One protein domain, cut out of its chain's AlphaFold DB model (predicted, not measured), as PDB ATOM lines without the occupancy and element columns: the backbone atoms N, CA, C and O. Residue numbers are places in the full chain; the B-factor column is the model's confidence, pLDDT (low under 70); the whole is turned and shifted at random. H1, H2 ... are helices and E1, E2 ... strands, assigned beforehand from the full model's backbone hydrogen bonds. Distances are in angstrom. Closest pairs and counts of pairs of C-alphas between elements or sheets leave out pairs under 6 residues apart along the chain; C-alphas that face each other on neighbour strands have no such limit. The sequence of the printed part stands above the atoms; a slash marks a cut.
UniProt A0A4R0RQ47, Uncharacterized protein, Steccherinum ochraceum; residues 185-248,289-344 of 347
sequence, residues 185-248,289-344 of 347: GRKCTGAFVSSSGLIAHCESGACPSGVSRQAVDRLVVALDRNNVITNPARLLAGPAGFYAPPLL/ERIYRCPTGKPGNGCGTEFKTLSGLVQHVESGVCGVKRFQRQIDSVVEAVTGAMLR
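Overview. This is residues 185 to 248 and 289 to 344 of the 347 residues of an uncharacterized protein of Steccherinum ochraceum (UniProt A0A4R0RQ47). Four helices make a small cluster: H1 and H3 lie side by side, running opposite ways, while H2 crosses H4 and meets H1 near one end. A small two-stranded hairpin, E1 and E2, packs by E2 on H2, and a long looped stretch, residues 289 to 309, reaches out to Pro 299 at one end of the longest distance in the domain. The printed part has 120 residues, with four named helices and two named strands in the order H1 H2 E1 E2 H3 H4; the sheet E1 - E2 is antiparallel. It is mostly helix by its named elements, but these hold only 49 of the 120 residues. The whole is compact, with a radius of gyration of the C-alphas of 14.1 A and spans of 45 by 38 by 23 A.

Arrangement. H1, residues 195 to 203, touches H2, residues 213 to 223, at a steep tilt of 59 degrees, opposite ways; the closest C-alphas, of Glu 203 and Arg 213, are 3.9 A apart. E1, residues 236 to 238, and E2, residues 241 to 243, form a hairpin, with N 236 and O 243 at 3.0 A and N 243 and O 236 at 2.8 A, within hydrogen-bond range. The closest C-alphas of H2 and E2, of Val 221 and Tyr 243, are 6.4 A apart. H3, residues 310 to 318, touches H1 at a shallow tilt of 10 degrees, opposite ways; the closest C-alphas, of Ser 196 and Ser 311, are 4.6 A apart. H4, residues 329 to 342, touches H2 at a steep tilt of 54 degrees, opposite ways, with the closest C-alphas, of Val 220 and Val 338, 6.3 A apart. H4 is close to H3 but not clearly touching; the closest C-alphas, of Val 314 and Val 335, are 8.0 A apart. H1 and E1 are apart, as are E2 and H4, for instance. In H1, H2, H3 and H4 every O i to N i+4 pair is within hydrogen-bond range.

Along the chain. H1 begins at C-alpha 195, (34.714, -12.801, 3.302), and is 12.3 A long from first to last C-alpha. H2 is 15.3 A long, E1 and E2 6.8 A each, and H3 12.0 A. H4, the longest helix, is 19.9 A long and ends at C-alpha 342, (32.171, -2.071, -1.929).

Size, cuts and confidence. The C-alphas farthest apart, of Lys 187 and Pro 299, are 45.3 A apart. Residues 249 to 288 are not printed, and C-alphas 248 and 289 are 9.3 A apart across this cut. The link from H2 to E1 is long, with 12 residues. Residues 292 to 293 pair antiparallel with residues 306 to 307. The mean pLDDT of the printed part is 79.0, and 19 residues are under 70, among them 297 to 302 and 325 to 330.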
ATOM      1  N   GLY A 185      27.648  -6.009  -5.862       73.75
ATOM      2  CA  GLY A 185      27.456  -5.516  -7.217       73.75
ATOM      3  C   GLY A 185      26.033  -5.733  -7.731       73.75
ATOM      4  O   GLY A 185      25.569  -6.865  -7.800       73.75
ATOM      5  N   ARG A 186      25.356  -4.664  -8.170       72.88
ATOM      6  CA  ARG A 186      23.989  -4.713  -8.735       72.88
ATOM      7  C   ARG A 186      23.860  -5.693  -9.906       72.88
ATOM      8  O   ARG A 186      22.816  -6.309 -10.077       72.88
ATOM      9  N   LYS A 187      24.927  -5.836 -10.700       80.69
ATOM     10  CA  LYS A 187      24.997  -6.724 -11.872       80.69
ATOM     11  C   LYS A 187      25.623  -8.086 -11.552       80.69
ATOM     12  O   LYS A 187      25.873  -8.868 -12.463       80.69
ATOM     13  N   CYS A 188      25.935  -8.362 -10.285       83.50
ATOM     14  CA  CYS A 188      26.596  -9.587  -9.857       83.50
ATOM     15  C   CYS A 188      25.711 -10.379  -8.890       83.50
ATOM     16  O   CYS A 188      25.364  -9.912  -7.812       83.50
ATOM     17  N   THR A 189      25.407 -11.625  -9.242       84.62
ATOM     18  CA  THR A 189      24.652 -12.557  -8.388       84.62
ATOM     19  C   THR A 189      25.554 -13.478  -7.561       84.62
ATOM     20  O   THR A 189      25.068 -14.387  -6.888       84.62
ATOM     21  N   GLY A 190      26.874 -13.259  -7.600       84.38
ATOM     22  CA  GLY A 190      27.857 -14.089  -6.911       84.38
ATOM     23  C   GLY A 190      27.616 -14.137  -5.403       84.38
ATOM     24  O   GLY A 190      27.389 -13.109  -4.770       84.38
ATOM     25  N   ALA A 191      27.686 -15.327  -4.813       86.06
ATOM     26  CA  ALA A 191      27.573 -15.524  -3.372       86.06
ATOM     27  C   ALA A 191      28.680 -16.454  -2.872       86.06
ATOM     28  O   ALA A 191      29.027 -17.442  -3.524       86.06
ATOM     29  N   PHE A 192      29.223 -16.153  -1.699       86.44
ATOM     30  CA  PHE A 192      30.442 -16.758  -1.175       86.44
ATOM     31  C   PHE A 192      30.248 -17.220   0.266       86.44
ATOM     32  O   PHE A 192      29.415 -16.704   1.013       86.44
ATOM     33  N   VAL A 193      31.021 -18.236   0.643       84.44
ATOM     34  CA  VAL A 193      30.995 -18.823   1.989       84.44
ATOM     35  C   VAL A 193      31.770 -17.979   2.999       84.44
ATOM     36  O   VAL A 193      31.383 -17.928   4.162       84.44
ATOM     37  N   SER A 194      32.828 -17.298   2.561       83.44
ATOM     38  CA  SER A 194      33.704 -16.482   3.405       83.44
ATOM     39  C   SER A 194      33.895 -15.077   2.837       83.44
ATOM     40  O   SER A 194      33.676 -14.832   1.644       83.44
ATOM     41  N   SER A 195      34.359 -14.166   3.694       83.00
ATOM     42  CA  SER A 195      34.714 -12.801   3.302       83.00
ATOM     43  C   SER A 195      35.923 -12.788   2.357       83.00
ATOM     44  O   SER A 195      35.902 -12.099   1.335       83.00
ATOM     45  N   SER A 196      36.919 -13.647   2.611       86.50
ATOM     46  CA  SER A 196      38.067 -13.877   1.722       86.50
ATOM     47  C   SER A 196      37.650 -14.304   0.310       86.50
ATOM     48  O   SER A 196      38.211 -13.811  -0.665       86.50
ATOM     49  N   GLY A 197      36.631 -15.165   0.184       87.25
ATOM     50  CA  GLY A 197      36.100 -15.611  -1.107       87.25
ATOM     51  C   GLY A 197      35.412 -14.494  -1.895       87.25
ATOM     52  O   GLY A 197      35.614 -14.385  -3.105       87.25
ATOM     53  N   LEU A 198      34.651 -13.631  -1.215       86.38
ATOM     54  CA  LEU A 198      34.052 -12.444  -1.830       86.38
ATOM     55  C   LEU A 198      35.127 -11.457  -2.308       86.38
ATOM     56  O   LEU A 198      35.072 -10.984  -3.442       86.38
ATOM     57  N   ILE A 199      36.124 -11.170  -1.469       86.44
ATOM     58  CA  ILE A 199      37.222 -10.260  -1.817       86.44
ATOM     59  C   ILE A 199      38.022 -10.820  -2.998       86.44
ATOM     60  O   ILE A 199      38.304 -10.081  -3.936       86.44
ATOM     61  N   ALA A 200      38.313 -12.124  -3.016       89.25
ATOM     62  CA  ALA A 200      39.020 -12.764  -4.125       89.25
ATOM     63  C   ALA A 200      38.253 -12.645  -5.453       89.25
ATOM     64  O   ALA A 200      38.861 -12.402  -6.495       89.25
ATOM     65  N   HIS A 201      36.922 -12.769  -5.425       87.88
ATOM     66  CA  HIS A 201      36.075 -12.528  -6.598       87.88
ATOM     67  C   HIS A 201      36.152 -11.076  -7.098       87.88
ATOM     68  O   HIS A 201      36.189 -10.845  -8.304       87.88
ATOM     69  N   CYS A 202      36.201 -10.102  -6.187       86.06
ATOM     70  CA  CYS A 202      36.390  -8.695  -6.542       86.06
ATOM     71  C   CYS A 202      37.806  -8.421  -7.086       86.06
ATOM     72  O   CYS A 202      37.981  -7.665  -8.036       86.06
ATOM     73  N   GLU A 203      38.834  -9.045  -6.510       86.62
ATOM     74  CA  GLU A 203      40.229  -8.856  -6.919       86.62
ATOM     75  C   GLU A 203      40.579  -9.559  -8.234       86.62
ATOM     76  O   GLU A 203      41.513  -9.138  -8.915       86.62
ATOM     77  N   SER A 204      39.864 -10.621  -8.612       83.56
ATOM     78  CA  SER A 204      40.101 -11.314  -9.882       83.56
ATOM     79  C   SER A 204      39.601 -10.531 -11.098       83.56
ATOM     80  O   SER A 204      39.946 -10.881 -12.222       83.56
ATOM     81  N   GLY A 205      38.779  -9.495 -10.894       78.88
ATOM     82  CA  GLY A 205      38.130  -8.763 -11.984       78.88
ATOM     83  C   GLY A 205      37.014  -9.554 -12.677       78.88
ATOM     84  O   GLY A 205      36.461  -9.083 -13.664       78.88
ATOM     85  N   ALA A 206      36.643 -10.729 -12.156       80.81
ATOM     86  CA  ALA A 206      35.557 -11.549 -12.698       80.81
ATOM     87  C   ALA A 206      34.156 -11.006 -12.356       80.81
ATOM     88  O   ALA A 206      33.150 -11.566 -12.787       80.81
ATOM     89  N   CYS A 207      34.067  -9.951 -11.542       83.25
ATOM     90  CA  CYS A 207      32.804  -9.341 -11.151       83.25
ATOM     91  C   CYS A 207      32.203  -8.522 -12.311       83.25
ATOM     92  O   CYS A 207      32.795  -7.514 -12.703       83.25
ATOM     93  N   PRO A 208      30.984  -8.842 -12.794       82.00
ATOM     94  CA  PRO A 208      30.322  -8.073 -13.855       82.00
ATOM     95  C   PRO A 208      30.007  -6.622 -13.473       82.00
ATOM     96  O   PRO A 208      29.707  -5.797 -14.331       82.00
ATOM     97  N   SER A 209      30.054  -6.296 -12.178       79.62
ATOM     98  CA  SER A 209      29.894  -4.920 -11.688       79.62
ATOM     99  C   SER A 209      31.182  -4.091 -11.796       79.62
ATOM    100  O   SER A 209      31.215  -2.966 -11.314       79.62
ATOM    101  N   GLY A 210      32.243  -4.628 -12.412       77.19
ATOM    102  CA  GLY A 210      33.458  -3.880 -12.746       77.19
ATOM    103  C   GLY A 210      34.406  -3.634 -11.572       77.19
ATOM    104  O   GLY A 210      35.352  -2.858 -11.699       77.19
ATOM    105  N   VAL A 211      34.180  -4.288 -10.429       80.81
ATOM    106  CA  VAL A 211      35.113  -4.221  -9.299       80.81
ATOM    107  C   VAL A 211      36.393  -4.957  -9.683       80.81
ATOM    108  O   VAL A 211      36.351  -6.118 -10.086       80.81
ATOM    109  N   SER A 212      37.522  -4.261  -9.562       82.56
ATOM    110  CA  SER A 212      38.858  -4.777  -9.851       82.56
ATOM    111  C   SER A 212      39.743  -4.703  -8.612       82.56
ATOM    112  O   SER A 212      39.473  -3.925  -7.693       82.56
ATOM    113  N   ARG A 213      40.857  -5.445  -8.604       84.12
ATOM    114  CA  ARG A 213      41.849  -5.362  -7.520       84.12
ATOM    115  C   ARG A 213      42.302  -3.933  -7.243       84.12
ATOM    116  O   ARG A 213      42.330  -3.530  -6.092       84.12
ATOM    117  N   GLN A 214      42.584  -3.144  -8.279       84.00
ATOM    118  CA  GLN A 214      43.051  -1.771  -8.081       84.00
ATOM    119  C   GLN A 214      42.001  -0.901  -7.369       84.00
ATOM    120  O   GLN A 214      42.357  -0.008  -6.601       84.00
ATOM    121  N   ALA A 215      40.708  -1.161  -7.592       83.19
ATOM    122  CA  ALA A 215      39.640  -0.509  -6.840       83.19
ATOM    123  C   ALA A 215      39.632  -0.956  -5.368       83.19
ATOM    124  O   ALA A 215      39.472  -0.115  -4.485       83.19
ATOM    125  N   VAL A 216      39.862  -2.249  -5.102       85.81
ATOM    126  CA  VAL A 216      40.008  -2.787  -3.738       85.81
ATOM    127  C   VAL A 216      41.196  -2.144  -3.017       85.81
ATOM    128  O   VAL A 216      41.015  -1.618  -1.925       85.81
ATOM    129  N   ASP A 217      42.373  -2.097  -3.640       88.12
ATOM    130  CA  ASP A 217      43.585  -1.535  -3.031       88.12
ATOM    131  C   ASP A 217      43.408  -0.052  -2.681       88.12
ATOM    132  O   ASP A 217      43.741   0.380  -1.578       88.12
ATOM    133  N   ARG A 218      42.816   0.737  -3.591       86.19
ATOM    134  CA  ARG A 218      42.512   2.156  -3.338       86.19
ATOM    135  C   ARG A 218      41.541   2.335  -2.174       86.19
ATOM    136  O   ARG A 218      41.745   3.229  -1.356       86.19
ATOM    137  N   LEU A 219      40.503   1.499  -2.093       85.69
ATOM    138  CA  LEU A 219      39.558   1.531  -0.977       85.69
ATOM    139  C   LEU A 219      40.246   1.213   0.348       85.69
ATOM    140  O   LEU A 219      40.031   1.927   1.324       85.69
ATOM    141  N   VAL A 220      41.070   0.164   0.391       86.56
ATOM    142  CA  VAL A 220      41.745  -0.232   1.629       86.56
ATOM    143  C   VAL A 220      42.701   0.860   2.092       86.56
ATOM    144  O   VAL A 220      42.649   1.236   3.257       86.56
ATOM    145  N   VAL A 221      43.511   1.426   1.193       87.25
ATOM    146  CA  VAL A 221      44.436   2.518   1.538       87.25
ATOM    147  C   VAL A 221      43.688   3.755   2.049       87.25
ATOM    148  O   VAL A 221      44.144   4.401   2.989       87.25
ATOM    149  N   ALA A 222      42.514   4.069   1.492       84.06
ATOM    150  CA  ALA A 222      41.700   5.194   1.955       84.06
ATOM    151  C   ALA A 222      41.044   4.958   3.332       84.06
ATOM    152  O   ALA A 222      40.813   5.910   4.087       84.06
ATOM    153  N   LEU A 223      40.710   3.703   3.653       83.81
ATOM    154  CA  LEU A 223      40.023   3.323   4.890       83.81
ATOM    155  C   LEU A 223      40.994   3.012   6.040       83.81
ATOM    156  O   LEU A 223      40.700   3.346   7.188       83.81
ATOM    157  N   ASP A 224      42.160   2.433   5.756       83.31
ATOM    158  CA  ASP A 224      43.165   2.053   6.753       83.31
ATOM    159  C   ASP A 224      44.102   3.215   7.124       83.31
ATOM    160  O   ASP A 224      45.317   3.178   6.925       83.31
ATOM    161  N   ARG A 225      43.531   4.278   7.697       79.75
ATOM    162  CA  ARG A 225      44.262   5.518   8.034       79.75
ATOM    163  C   ARG A 225      45.411   5.324   9.026       79.75
ATOM    164  O   ARG A 225      46.345   6.119   9.044       79.75
ATOM    165  N   ASN A 226      45.336   4.280   9.848       79.25
ATOM    166  CA  ASN A 226      46.337   3.976  10.869       79.25
ATOM    167  C   ASN A 226      47.361   2.929  10.397       79.25
ATOM    168  O   ASN A 226      48.207   2.518  11.191       79.25
ATOM    169  N   ASN A 227      47.297   2.502   9.130       82.62
ATOM    170  CA  ASN A 227      48.141   1.460   8.547       82.62
ATOM    171  C   ASN A 227      48.151   0.171   9.385       82.62
ATOM    172  O   ASN A 227      49.206  -0.404   9.667       82.62
ATOM    173  N   VAL A 228      46.983  -0.261   9.857       82.38
ATOM    174  CA  VAL A 228      46.854  -1.501  10.625       82.38
ATOM    175  C   VAL A 228      47.187  -2.688   9.726       82.38
ATOM    176  O   VAL A 228      48.013  -3.522  10.091       82.38
ATOM    177  N   ILE A 229      46.592  -2.734   8.536       84.94
ATOM    178  CA  ILE A 229      46.726  -3.830   7.576       84.94
ATOM    179  C   ILE A 229      47.525  -3.450   6.330       84.94
ATOM    180  O   ILE A 229      47.932  -4.342   5.592       84.94
ATOM    181  N   THR A 230      47.775  -2.166   6.080       87.56
ATOM    182  CA  THR A 230      48.643  -1.705   4.994       87.56
ATOM    183  C   THR A 230      50.079  -1.496   5.473       87.56
ATOM    184  O   THR A 230      50.341  -1.092   6.608       87.56
ATOM    185  N   ASN A 231      51.049  -1.791   4.606       87.00
ATOM    186  CA  ASN A 231      52.452  -1.474   4.837       87.00
ATOM    187  C   ASN A 231      52.791  -0.115   4.192       87.00
ATOM    188  O   ASN A 231      52.944  -0.063   2.971       87.00
ATOM    189  N   PRO A 232      52.983   0.971   4.970       83.06
ATOM    190  CA  PRO A 232      53.246   2.299   4.421       83.06
ATOM    191  C   PRO A 232      54.572   2.370   3.651       83.06
ATOM    192  O   PRO A 232      54.690   3.183   2.744       83.06
ATOM    193  N   ALA A 233      55.538   1.484   3.931       85.25
ATOM    194  CA  ALA A 233      56.788   1.395   3.168       85.25
ATOM    195  C   ALA A 233      56.591   0.877   1.728       85.25
ATOM    196  O   ALA A 233      57.508   0.945   0.915       85.25
ATOM    197  N   ARG A 234      55.408   0.332   1.419       85.38
ATOM    198  CA  ARG A 234      55.022  -0.193   0.102       85.38
ATOM    199  C   ARG A 234      53.932   0.651  -0.568       85.38
ATOM    200  O   ARG A 234      53.422   0.260  -1.615       85.38
ATOM    201  N   LEU A 235      53.563   1.786   0.030       85.38
ATOM    202  CA  LEU A 235      52.610   2.748  -0.521       85.38
ATOM    203  C   LEU A 235      53.345   3.952  -1.116       85.38
ATOM    204  O   LEU A 235      54.454   4.291  -0.707       85.38
ATOM    205  N   LEU A 236      52.703   4.624  -2.068       79.88
ATOM    206  CA  LEU A 236      53.200   5.881  -2.627       79.88
ATOM    207  C   LEU A 236      52.693   7.050  -1.775       79.88
ATOM    208  O   LEU A 236      51.527   7.053  -1.390       79.88
ATOM    209  N   ALA A 237      53.531   8.046  -1.494       77.31
ATOM    210  CA  ALA A 237      53.139   9.247  -0.751       77.31
ATOM    211  C   ALA A 237      52.883  10.427  -1.701       77.31
ATOM    212  O   ALA A 237      53.607  10.615  -2.677       77.31
ATOM    213  N   GLY A 238      51.882  11.249  -1.397       73.62
ATOM    214  CA  GLY A 238      51.627  12.500  -2.106       73.62
ATOM    215  C   GLY A 238      50.813  13.498  -1.274       73.62
ATOM    216  O   GLY A 238      50.554  13.253  -0.095       73.62
ATOM    217  N   PRO A 239      50.401  14.631  -1.868       69.19
ATOM    218  CA  PRO A 239      49.858  15.774  -1.127       69.19
ATOM    219  C   PRO A 239      48.587  15.482  -0.317       69.19
ATOM    220  O   PRO A 239      48.326  16.174   0.662       69.19
ATOM    221  N   ALA A 240      47.804  14.466  -0.702       70.19
ATOM    222  CA  ALA A 240      46.580  14.067  -0.001       70.19
ATOM    223  C   ALA A 240      46.723  12.760   0.809       70.19
ATOM    224  O   ALA A 240      45.711  12.188   1.215       70.19
ATOM    225  N   GLY A 241      47.951  12.281   1.051       76.19
ATOM    226  CA  GLY A 241      48.232  11.089   1.859       76.19
ATOM    227  C   GLY A 241      48.888   9.945   1.079       76.19
ATOM    228  O   GLY A 241      49.652  10.177   0.143       76.19
ATOM    229  N   PHE A 242      48.626   8.706   1.504       78.12
ATOM    230  CA  PHE A 242      49.152   7.500   0.859       78.12
ATOM    231  C   PHE A 242      48.234   7.003  -0.267       78.12
ATOM    232  O   PHE A 242      47.011   7.104  -0.180       78.12
ATOM    233  N   TYR A 243      48.829   6.409  -1.298       79.19
ATOM    234  CA  TYR A 243      48.151   5.839  -2.459       79.19
ATOM    235  C   TYR A 243      48.635   4.410  -2.722       79.19
ATOM    236  O   TYR A 243      49.807   4.080  -2.517       79.19
ATOM    237  N   ALA A 244      47.731   3.565  -3.225       78.94
ATOM    238  CA  ALA A 244      48.085   2.236  -3.709       78.94
ATOM    239  C   ALA A 244      48.980   2.334  -4.967       78.94
ATOM    240  O   ALA A 244      48.671   3.140  -5.855       78.94
ATOM    241  N   PRO A 245      50.047   1.520  -5.085       77.75
ATOM    242  CA  PRO A 245      50.867   1.451  -6.291       77.75
ATOM    243  C   PRO A 245      50.042   1.106  -7.546       77.75
ATOM    244  O   PRO A 245      49.062   0.358  -7.463       77.75
ATOM    245  N   PRO A 246      50.411   1.626  -8.730       75.12
ATOM    246  CA  PRO A 246      49.774   1.236  -9.981       75.12
ATOM    247  C   PRO A 246      50.048  -0.238 -10.314       75.12
ATOM    248  O   PRO A 246      51.040  -0.825  -9.883       75.12
ATOM    249  N   LEU A 247      49.169  -0.841 -11.120       68.62
ATOM    250  CA  LEU A 247      49.374  -2.199 -11.619       68.62
ATOM    251  C   LEU A 247      50.557  -2.215 -12.595       68.62
ATOM    252  O   LEU A 247      50.533  -1.505 -13.594       68.62
ATOM    253  N   LEU A 248      51.554  -3.061 -12.332       65.88
ATOM    254  CA  LEU A 248      52.724  -3.206 -13.209       65.88
ATOM    255  C   LEU A 248      52.404  -3.926 -14.530       65.88
ATOM    256  O   LEU A 248      53.072  -3.700 -15.531       65.88
ATOM    257  N   GLU A 289      53.433  -5.456  -5.550       87.25
ATOM    258  CA  GLU A 289      53.987  -5.166  -4.231       87.25
ATOM    259  C   GLU A 289      53.122  -5.776  -3.123       87.25
ATOM    260  O   GLU A 289      51.898  -5.893  -3.231       87.25
ATOM    261  N   ARG A 290      53.763  -6.162  -2.018       89.81
ATOM    262  CA  ARG A 290      53.071  -6.716  -0.849       89.81
ATOM    263  C   ARG A 290      52.561  -5.582   0.038       89.81
ATOM    264  O   ARG A 290      53.123  -5.302   1.092       89.81
ATOM    265  N   ILE A 291      51.524  -4.889  -0.423       90.50
ATOM    266  CA  ILE A 291      50.987  -3.722   0.289       90.50
ATOM    267  C   ILE A 291      50.230  -4.097   1.565       90.50
ATOM    268  O   ILE A 291      50.051  -3.244   2.429       90.50
ATOM    269  N   TYR A 292      49.801  -5.353   1.700       90.44
ATOM    270  CA  TYR A 292      49.073  -5.841   2.864       90.44
ATOM    271  C   TYR A 292      50.023  -6.520   3.844       90.44
ATOM    272  O   TYR A 292      50.925  -7.250   3.441       90.44
ATOM    273  N   ARG A 293      49.794  -6.347   5.141       89.31
ATOM    274  CA  ARG A 293      50.545  -7.006   6.209       89.31
ATOM    275  C   ARG A 293      49.617  -7.473   7.313       89.31
ATOM    276  O   ARG A 293      48.649  -6.803   7.663       89.31
ATOM    277  N   CYS A 294      49.937  -8.617   7.894       87.31
ATOM    278  CA  CYS A 294      49.331  -9.021   9.148       87.31
ATOM    279  C   CYS A 294      49.930  -8.164  10.278       87.31
ATOM    280  O   CYS A 294      51.159  -8.127  10.393       87.31
ATOM    281  N   PRO A 295      49.115  -7.476  11.100       80.50
ATOM    282  CA  PRO A 295      49.627  -6.647  12.184       80.50
ATOM    283  C   PRO A 295      50.529  -7.448  13.127       80.50
ATOM    284  O   PRO A 295      50.213  -8.578  13.506       80.50
ATOM    285  N   THR A 296      51.643  -6.850  13.536       72.81
ATOM    286  CA  THR A 296      52.471  -7.351  14.632       72.81
ATOM    287  C   THR A 296      51.954  -6.745  15.933       72.81
ATOM    288  O   THR A 296      52.102  -5.550  16.182       72.81
ATOM    289  N   GLY A 297      51.289  -7.536  16.774       60.03
ATOM    290  CA  GLY A 297      50.991  -7.094  18.134       60.03
ATOM    291  C   GLY A 297      52.281  -6.868  18.933       60.03
ATOM    292  O   GLY A 297      53.321  -7.465  18.644       60.03
ATOM    293  N   LYS A 298      52.203  -6.038  19.986       53.06
ATOM    294  CA  LYS A 298      53.183  -6.035  21.094       53.06
ATOM    295  C   LYS A 298      53.444  -7.486  21.560       53.06
ATOM    296  O   LYS A 298      52.553  -8.326  21.429       53.06
ATOM    297  N   PRO A 299      54.664  -7.802  22.027       49.41
ATOM    298  CA  PRO A 299      55.406  -8.977  21.581       49.41
ATOM    299  C   PRO A 299      54.639 -10.279  21.843       49.41
ATOM    300  O   PRO A 299      54.406 -10.644  22.991       49.41
ATOM    301  N   GLY A 300      54.257 -10.974  20.762       51.28
ATOM    302  CA  GLY A 300      53.762 -12.356  20.818       51.28
ATOM    303  C   GLY A 300      52.487 -12.667  20.027       51.28
ATOM    304  O   GLY A 300      52.249 -13.833  19.745       51.28
ATOM    305  N   ASN A 301      51.693 -11.671  19.616       61.34
ATOM    306  CA  ASN A 301      50.426 -11.910  18.907       61.34
ATOM    307  C   ASN A 301      50.383 -11.153  17.572       61.34
ATOM    308  O   ASN A 301      49.853 -10.049  17.475       61.34
ATOM    309  N   GLY A 302      50.996 -11.737  16.544       64.50
ATOM    310  CA  GLY A 302      51.132 -11.149  15.212       64.50
ATOM    311  C   GLY A 302      52.306 -11.745  14.457       64.50
ATOM    312  O   GLY A 302      53.393 -11.845  15.012       64.50
ATOM    313  N   CYS A 303      52.102 -12.158  13.205       81.38
ATOM    314  CA  CYS A 303      53.141 -12.841  12.425       81.38
ATOM    315  C   CYS A 303      53.906 -11.916  11.467       81.38
ATOM    316  O   CYS A 303      54.866 -12.366  10.849       81.38
ATOM    317  N   GLY A 304      53.459 -10.667  11.271       83.69
ATOM    318  CA  GLY A 304      54.101  -9.711  10.357       83.69
ATOM    319  C   GLY A 304      54.139 -10.147   8.891       83.69
ATOM    320  O   GLY A 304      54.820  -9.522   8.084       83.69
ATOM    321  N   THR A 305      53.439 -11.227   8.533       88.31
ATOM    322  CA  THR A 305      53.471 -11.770   7.176       88.31
ATOM    323  C   THR A 305      52.851 -10.766   6.215       88.31
ATOM    324  O   THR A 305      51.768 -10.239   6.467       88.31
ATOM    325  N   GLU A 306      53.540 -10.500   5.113       90.62
ATOM    326  CA  GLU A 306      53.071  -9.580   4.080       90.62
ATOM    327  C   GLU A 306      52.320 -10.333   2.975       90.62
ATOM    328  O   GLU A 306      52.635 -11.485   2.684       90.62
ATOM    329  N   PHE A 307      51.381  -9.690   2.290       91.38
ATOM    330  CA  PHE A 307      50.537 -10.278   1.249       91.38
ATOM    331  C   PHE A 307      50.380  -9.314   0.070       91.38
ATOM    332  O   PHE A 307      50.365  -8.097   0.236       91.38
ATOM    333  N   LYS A 308      50.241  -9.875  -1.137       91.12
ATOM    334  CA  LYS A 308      49.970  -9.113  -2.372       91.12
ATOM    335  C   LYS A 308      48.482  -8.828  -2.582       91.12
ATOM    336  O   LYS A 308      48.138  -7.971  -3.379       91.12
ATOM    337  N   THR A 309      47.608  -9.568  -1.901       91.31
ATOM    338  CA  THR A 309      46.151  -9.445  -2.017       91.31
ATOM    339  C   THR A 309      45.505  -9.346  -0.645       91.31
ATOM    340  O   THR A 309      45.974  -9.964   0.320       91.31
ATOM    341  N   LEU A 310      44.397  -8.610  -0.567       89.69
ATOM    342  CA  LEU A 310      43.591  -8.513   0.641       89.69
ATOM    343  C   LEU A 310      42.946  -9.866   0.948       89.69
ATOM    344  O   LEU A 310      42.937 -10.288   2.101       89.69
ATOM    345  N   SER A 311      42.472 -10.587  -0.077       90.19
ATOM    346  CA  SER A 311      41.914 -11.936   0.093       90.19
ATOM    347  C   SER A 311      42.892 -12.897   0.773       90.19
ATOM    348  O   SER A 311      42.474 -13.675   1.627       90.19
ATOM    349  N   GLY A 312      44.189 -12.806   0.454       90.25
ATOM    350  CA  GLY A 312      45.237 -13.628   1.058       90.25
ATOM    351  C   GLY A 312      45.474 -13.295   2.531       90.25
ATOM    352  O   GLY A 312      45.572 -14.206   3.353       90.25
ATOM    353  N   LEU A 313      45.494 -12.005   2.885       89.19
ATOM    354  CA  LEU A 313      45.575 -11.574   4.284       89.19
ATOM    355  C   LEU A 313      44.340 -12.027   5.077       89.19
ATOM    356  O   LEU A 313      44.473 -12.577   6.169       89.19
ATOM    357  N   VAL A 314      43.141 -11.827   4.530       87.62
ATOM    358  CA  VAL A 314      41.888 -12.201   5.199       87.62
ATOM    359  C   VAL A 314      41.791 -13.712   5.363       87.62
ATOM    360  O   VAL A 314      41.473 -14.172   6.452       87.62
ATOM    361  N   GLN A 315      42.148 -14.502   4.346       88.69
ATOM    362  CA  GLN A 315      42.207 -15.963   4.454       88.69
ATOM    363  C   GLN A 315      43.206 -16.409   5.532       88.69
ATOM    364  O   GLN A 315      42.911 -17.299   6.331       88.69
ATOM    365  N   HIS A 316      44.378 -15.771   5.585       87.12
ATOM    366  CA  HIS A 316      45.376 -16.029   6.615       87.12
ATOM    367  C   HIS A 316      44.825 -15.755   8.024       87.12
ATOM    368  O   HIS A 316      44.954 -16.606   8.905       87.12
ATOM    369  N   VAL A 317      44.148 -14.624   8.232       83.88
ATOM    370  CA  VAL A 317      43.509 -14.290   9.517       83.88
ATOM    371  C   VAL A 317      42.349 -15.244   9.827       83.88
ATOM    372  O   VAL A 317      42.250 -15.739  10.950       83.88
ATOM    373  N   GLU A 318      41.504 -15.564   8.844       82.25
ATOM    374  CA  GLU A 318      40.367 -16.481   8.982       82.25
ATOM    375  C   GLU A 318      40.805 -17.884   9.415       82.25
ATOM    376  O   GLU A 318      40.119 -18.476  10.254       82.25
ATOM    377  N   SER A 319      41.953 -18.358   8.910       81.94
ATOM    378  CA  SER A 319      42.556 -19.655   9.255       81.94
ATOM    379  C   SER A 319      42.981 -19.768  10.723       81.94
ATOM    380  O   SER A 319      43.133 -20.872  11.238       81.94
ATOM    381  N   GLY A 320      43.187 -18.635  11.406       76.62
ATOM    382  CA  GLY A 320      43.603 -18.589  12.808       76.62
ATOM    383  C   GLY A 320      45.038 -19.054  13.082       76.62
ATOM    384  O   GLY A 320      45.457 -19.002  14.235       76.62
ATOM    385  N   VAL A 321      45.806 -19.448  12.058       75.06
ATOM    386  CA  VAL A 321      47.162 -20.018  12.192       75.06
ATOM    387  C   VAL A 321      48.128 -19.067  12.905       75.06
ATOM    388  O   VAL A 321      48.957 -19.505  13.693       75.06
ATOM    389  N   CYS A 322      48.008 -17.758  12.676       76.81
ATOM    390  CA  CYS A 322      48.874 -16.748  13.291       76.81
ATOM    391  C   CYS A 322      48.375 -16.204  14.639       76.81
ATOM    392  O   CYS A 322      49.013 -15.321  15.206       76.81
ATOM    393  N   GLY A 323      47.209 -16.648  15.127       68.75
ATOM    394  CA  GLY A 323      46.635 -16.197  16.401       68.75
ATOM    395  C   GLY A 323      46.089 -14.759  16.431       68.75
ATOM    396  O   GLY A 323      45.424 -14.393  17.397       68.75
ATOM    397  N   VAL A 324      46.277 -13.955  15.377       70.94
ATOM    398  CA  VAL A 324      45.874 -12.530  15.332       70.94
ATOM    399  C   VAL A 324      44.368 -12.320  15.482       70.94
ATOM    400  O   VAL A 324      43.928 -11.358  16.113       70.94
ATOM    401  N   LYS A 325      43.566 -13.272  14.995       62.62
ATOM    402  CA  LYS A 325      42.100 -13.257  15.103       62.62
ATOM    403  C   LYS A 325      41.598 -13.204  16.557       62.62
ATOM    404  O   LYS A 325      40.493 -12.744  16.806       62.62
ATOM    405  N   ARG A 326      42.403 -13.664  17.526       55.41
ATOM    406  CA  ARG A 326      42.042 -13.653  18.955       55.41
ATOM    407  C   ARG A 326      42.160 -12.272  19.605       55.41
ATOM    408  O   ARG A 326      41.589 -12.079  20.673       55.41
ATOM    409  N   PHE A 327      42.880 -11.329  18.991       52.31
ATOM    410  CA  PHE A 327      43.307 -10.111  19.685       52.31
ATOM    411  C   PHE A 327      43.030  -8.796  18.945       52.31
ATOM    412  O   PHE A 327      43.198  -7.743  19.554       52.31
ATOM    413  N   GLN A 328      42.534  -8.807  17.696       62.16
ATOM    414  CA  GLN A 328      42.450  -7.569  16.908       62.16
ATOM    415  C   GLN A 328      41.093  -7.326  16.207       62.16
ATOM    416  O   GLN A 328      40.956  -7.541  15.006       62.16
ATOM    417  N   ARG A 329      40.131  -6.716  16.929       65.38
ATOM    418  CA  ARG A 329      38.863  -6.159  16.375       65.38
ATOM    419  C   ARG A 329      39.069  -5.172  15.214       65.38
ATOM    420  O   ARG A 329      38.147  -4.882  14.461       65.38
ATOM    421  N   GLN A 330      40.274  -4.618  15.089       66.69
ATOM    422  CA  GLN A 330      40.609  -3.620  14.076       66.69
ATOM    423  C   GLN A 330      40.684  -4.217  12.664       66.69
ATOM    424  O   GLN A 330      40.282  -3.541  11.727       66.69
ATOM    425  N   ILE A 331      41.142  -5.468  12.499       70.50
ATOM    426  CA  ILE A 331      41.164  -6.109  11.169       70.50
ATOM    427  C   ILE A 331      39.733  -6.352  10.697       70.50
ATOM    428  O   ILE A 331      39.396  -5.967   9.582       70.50
ATOM    429  N   ASP A 332      38.888  -6.920  11.561       72.06
ATOM    430  CA  ASP A 332      37.480  -7.179  11.246       72.06
ATOM    431  C   ASP A 332      36.750  -5.874  10.899       72.06
ATOM    432  O   ASP A 332      36.068  -5.810   9.883       72.06
ATOM    433  N   SER A 333      36.994  -4.792  11.650       74.38
ATOM    434  CA  SER A 333      36.428  -3.470  11.351       74.38
ATOM    435  C   SER A 333      36.855  -2.926   9.985       74.38
ATOM    436  O   SER A 333      36.022  -2.373   9.268       74.38
ATOM    437  N   VAL A 334      38.125  -3.087   9.593       71.44
ATOM    438  CA  VAL A 334      38.594  -2.641   8.270       71.44
ATOM    439  C   VAL A 334      38.019  -3.530   7.164       71.44
ATOM    440  O   VAL A 334      37.591  -3.012   6.137       71.44
ATOM    441  N   VAL A 335      37.931  -4.847   7.365       73.75
ATOM    442  CA  VAL A 335      37.330  -5.779   6.392       73.75
ATOM    443  C   VAL A 335      35.831  -5.516   6.219       73.75
ATOM    444  O   VAL A 335      35.342  -5.473   5.087       73.75
ATOM    445  N   GLU A 336      35.094  -5.271   7.301       76.88
ATOM    446  CA  GLU A 336      33.684  -4.863   7.265       76.88
ATOM    447  C   GLU A 336      33.504  -3.499   6.591       76.88
ATOM    448  O   GLU A 336      32.616  -3.333   5.757       76.88
ATOM    449  N   ALA A 337      34.378  -2.530   6.876       76.44
ATOM    450  CA  ALA A 337      34.342  -1.225   6.224       76.44
ATOM    451  C   ALA A 337      34.634  -1.326   4.721       76.44
ATOM    452  O   ALA A 337      33.974  -0.660   3.929       76.44
ATOM    453  N   VAL A 338      35.581  -2.173   4.310       73.69
ATOM    454  CA  VAL A 338      35.934  -2.395   2.901       73.69
ATOM    455  C   VAL A 338      34.807  -3.123   2.171       73.69
ATOM    456  O   VAL A 338      34.353  -2.652   1.131       73.69
ATOM    457  N   THR A 339      34.295  -4.223   2.726       71.44
ATOM    458  CA  THR A 339      33.152  -4.956   2.147       71.44
ATOM    459  C   THR A 339      31.883  -4.098   2.117       71.44
ATOM    460  O   THR A 339      31.140  -4.126   1.136       71.44
ATOM    461  N   GLY A 340      31.677  -3.254   3.131       72.12
ATOM    462  CA  GLY A 340      30.607  -2.264   3.181       72.12
ATOM    463  C   GLY A 340      30.792  -1.111   2.188       72.12
ATOM    464  O   GLY A 340      29.835  -0.686   1.549       72.12
ATOM    465  N   ALA A 341      32.011  -0.612   1.989       71.31
ATOM    466  CA  ALA A 341      32.307   0.422   0.996       71.31
ATOM    467  C   ALA A 341      32.183  -0.112  -0.438       71.31
ATOM    468  O   ALA A 341      31.744   0.618  -1.325       71.31
ATOM    469  N   MET A 342      32.463  -1.400  -0.660       68.44
ATOM    470  CA  MET A 342      32.171  -2.071  -1.929       68.44
ATOM    471  C   MET A 342      30.666  -2.065  -2.264       68.44
ATOM    472  O   MET A 342      30.335  -2.018  -3.446       68.44
ATOM    473  N   LEU A 343      29.751  -2.008  -1.273       58.97
ATOM    474  CA  LEU A 343      28.306  -1.775  -1.507       58.97
ATOM    475  C   LEU A 343      28.019  -0.432  -2.183       58.97
ATOM    476  O   LEU A 343      26.997  -0.294  -2.850       58.97
ATOM    477  N   ARG A 344      28.901   0.557  -2.008       61.00
ATOM    478  CA  ARG A 344      28.722   1.926  -2.509       61.00
ATOM    479  C   ARG A 344      29.407   2.175  -3.856       61.00
ATOM    480  O   ARG A 344      29.122   3.188  -4.479       61.00
TER     481      ARG A 344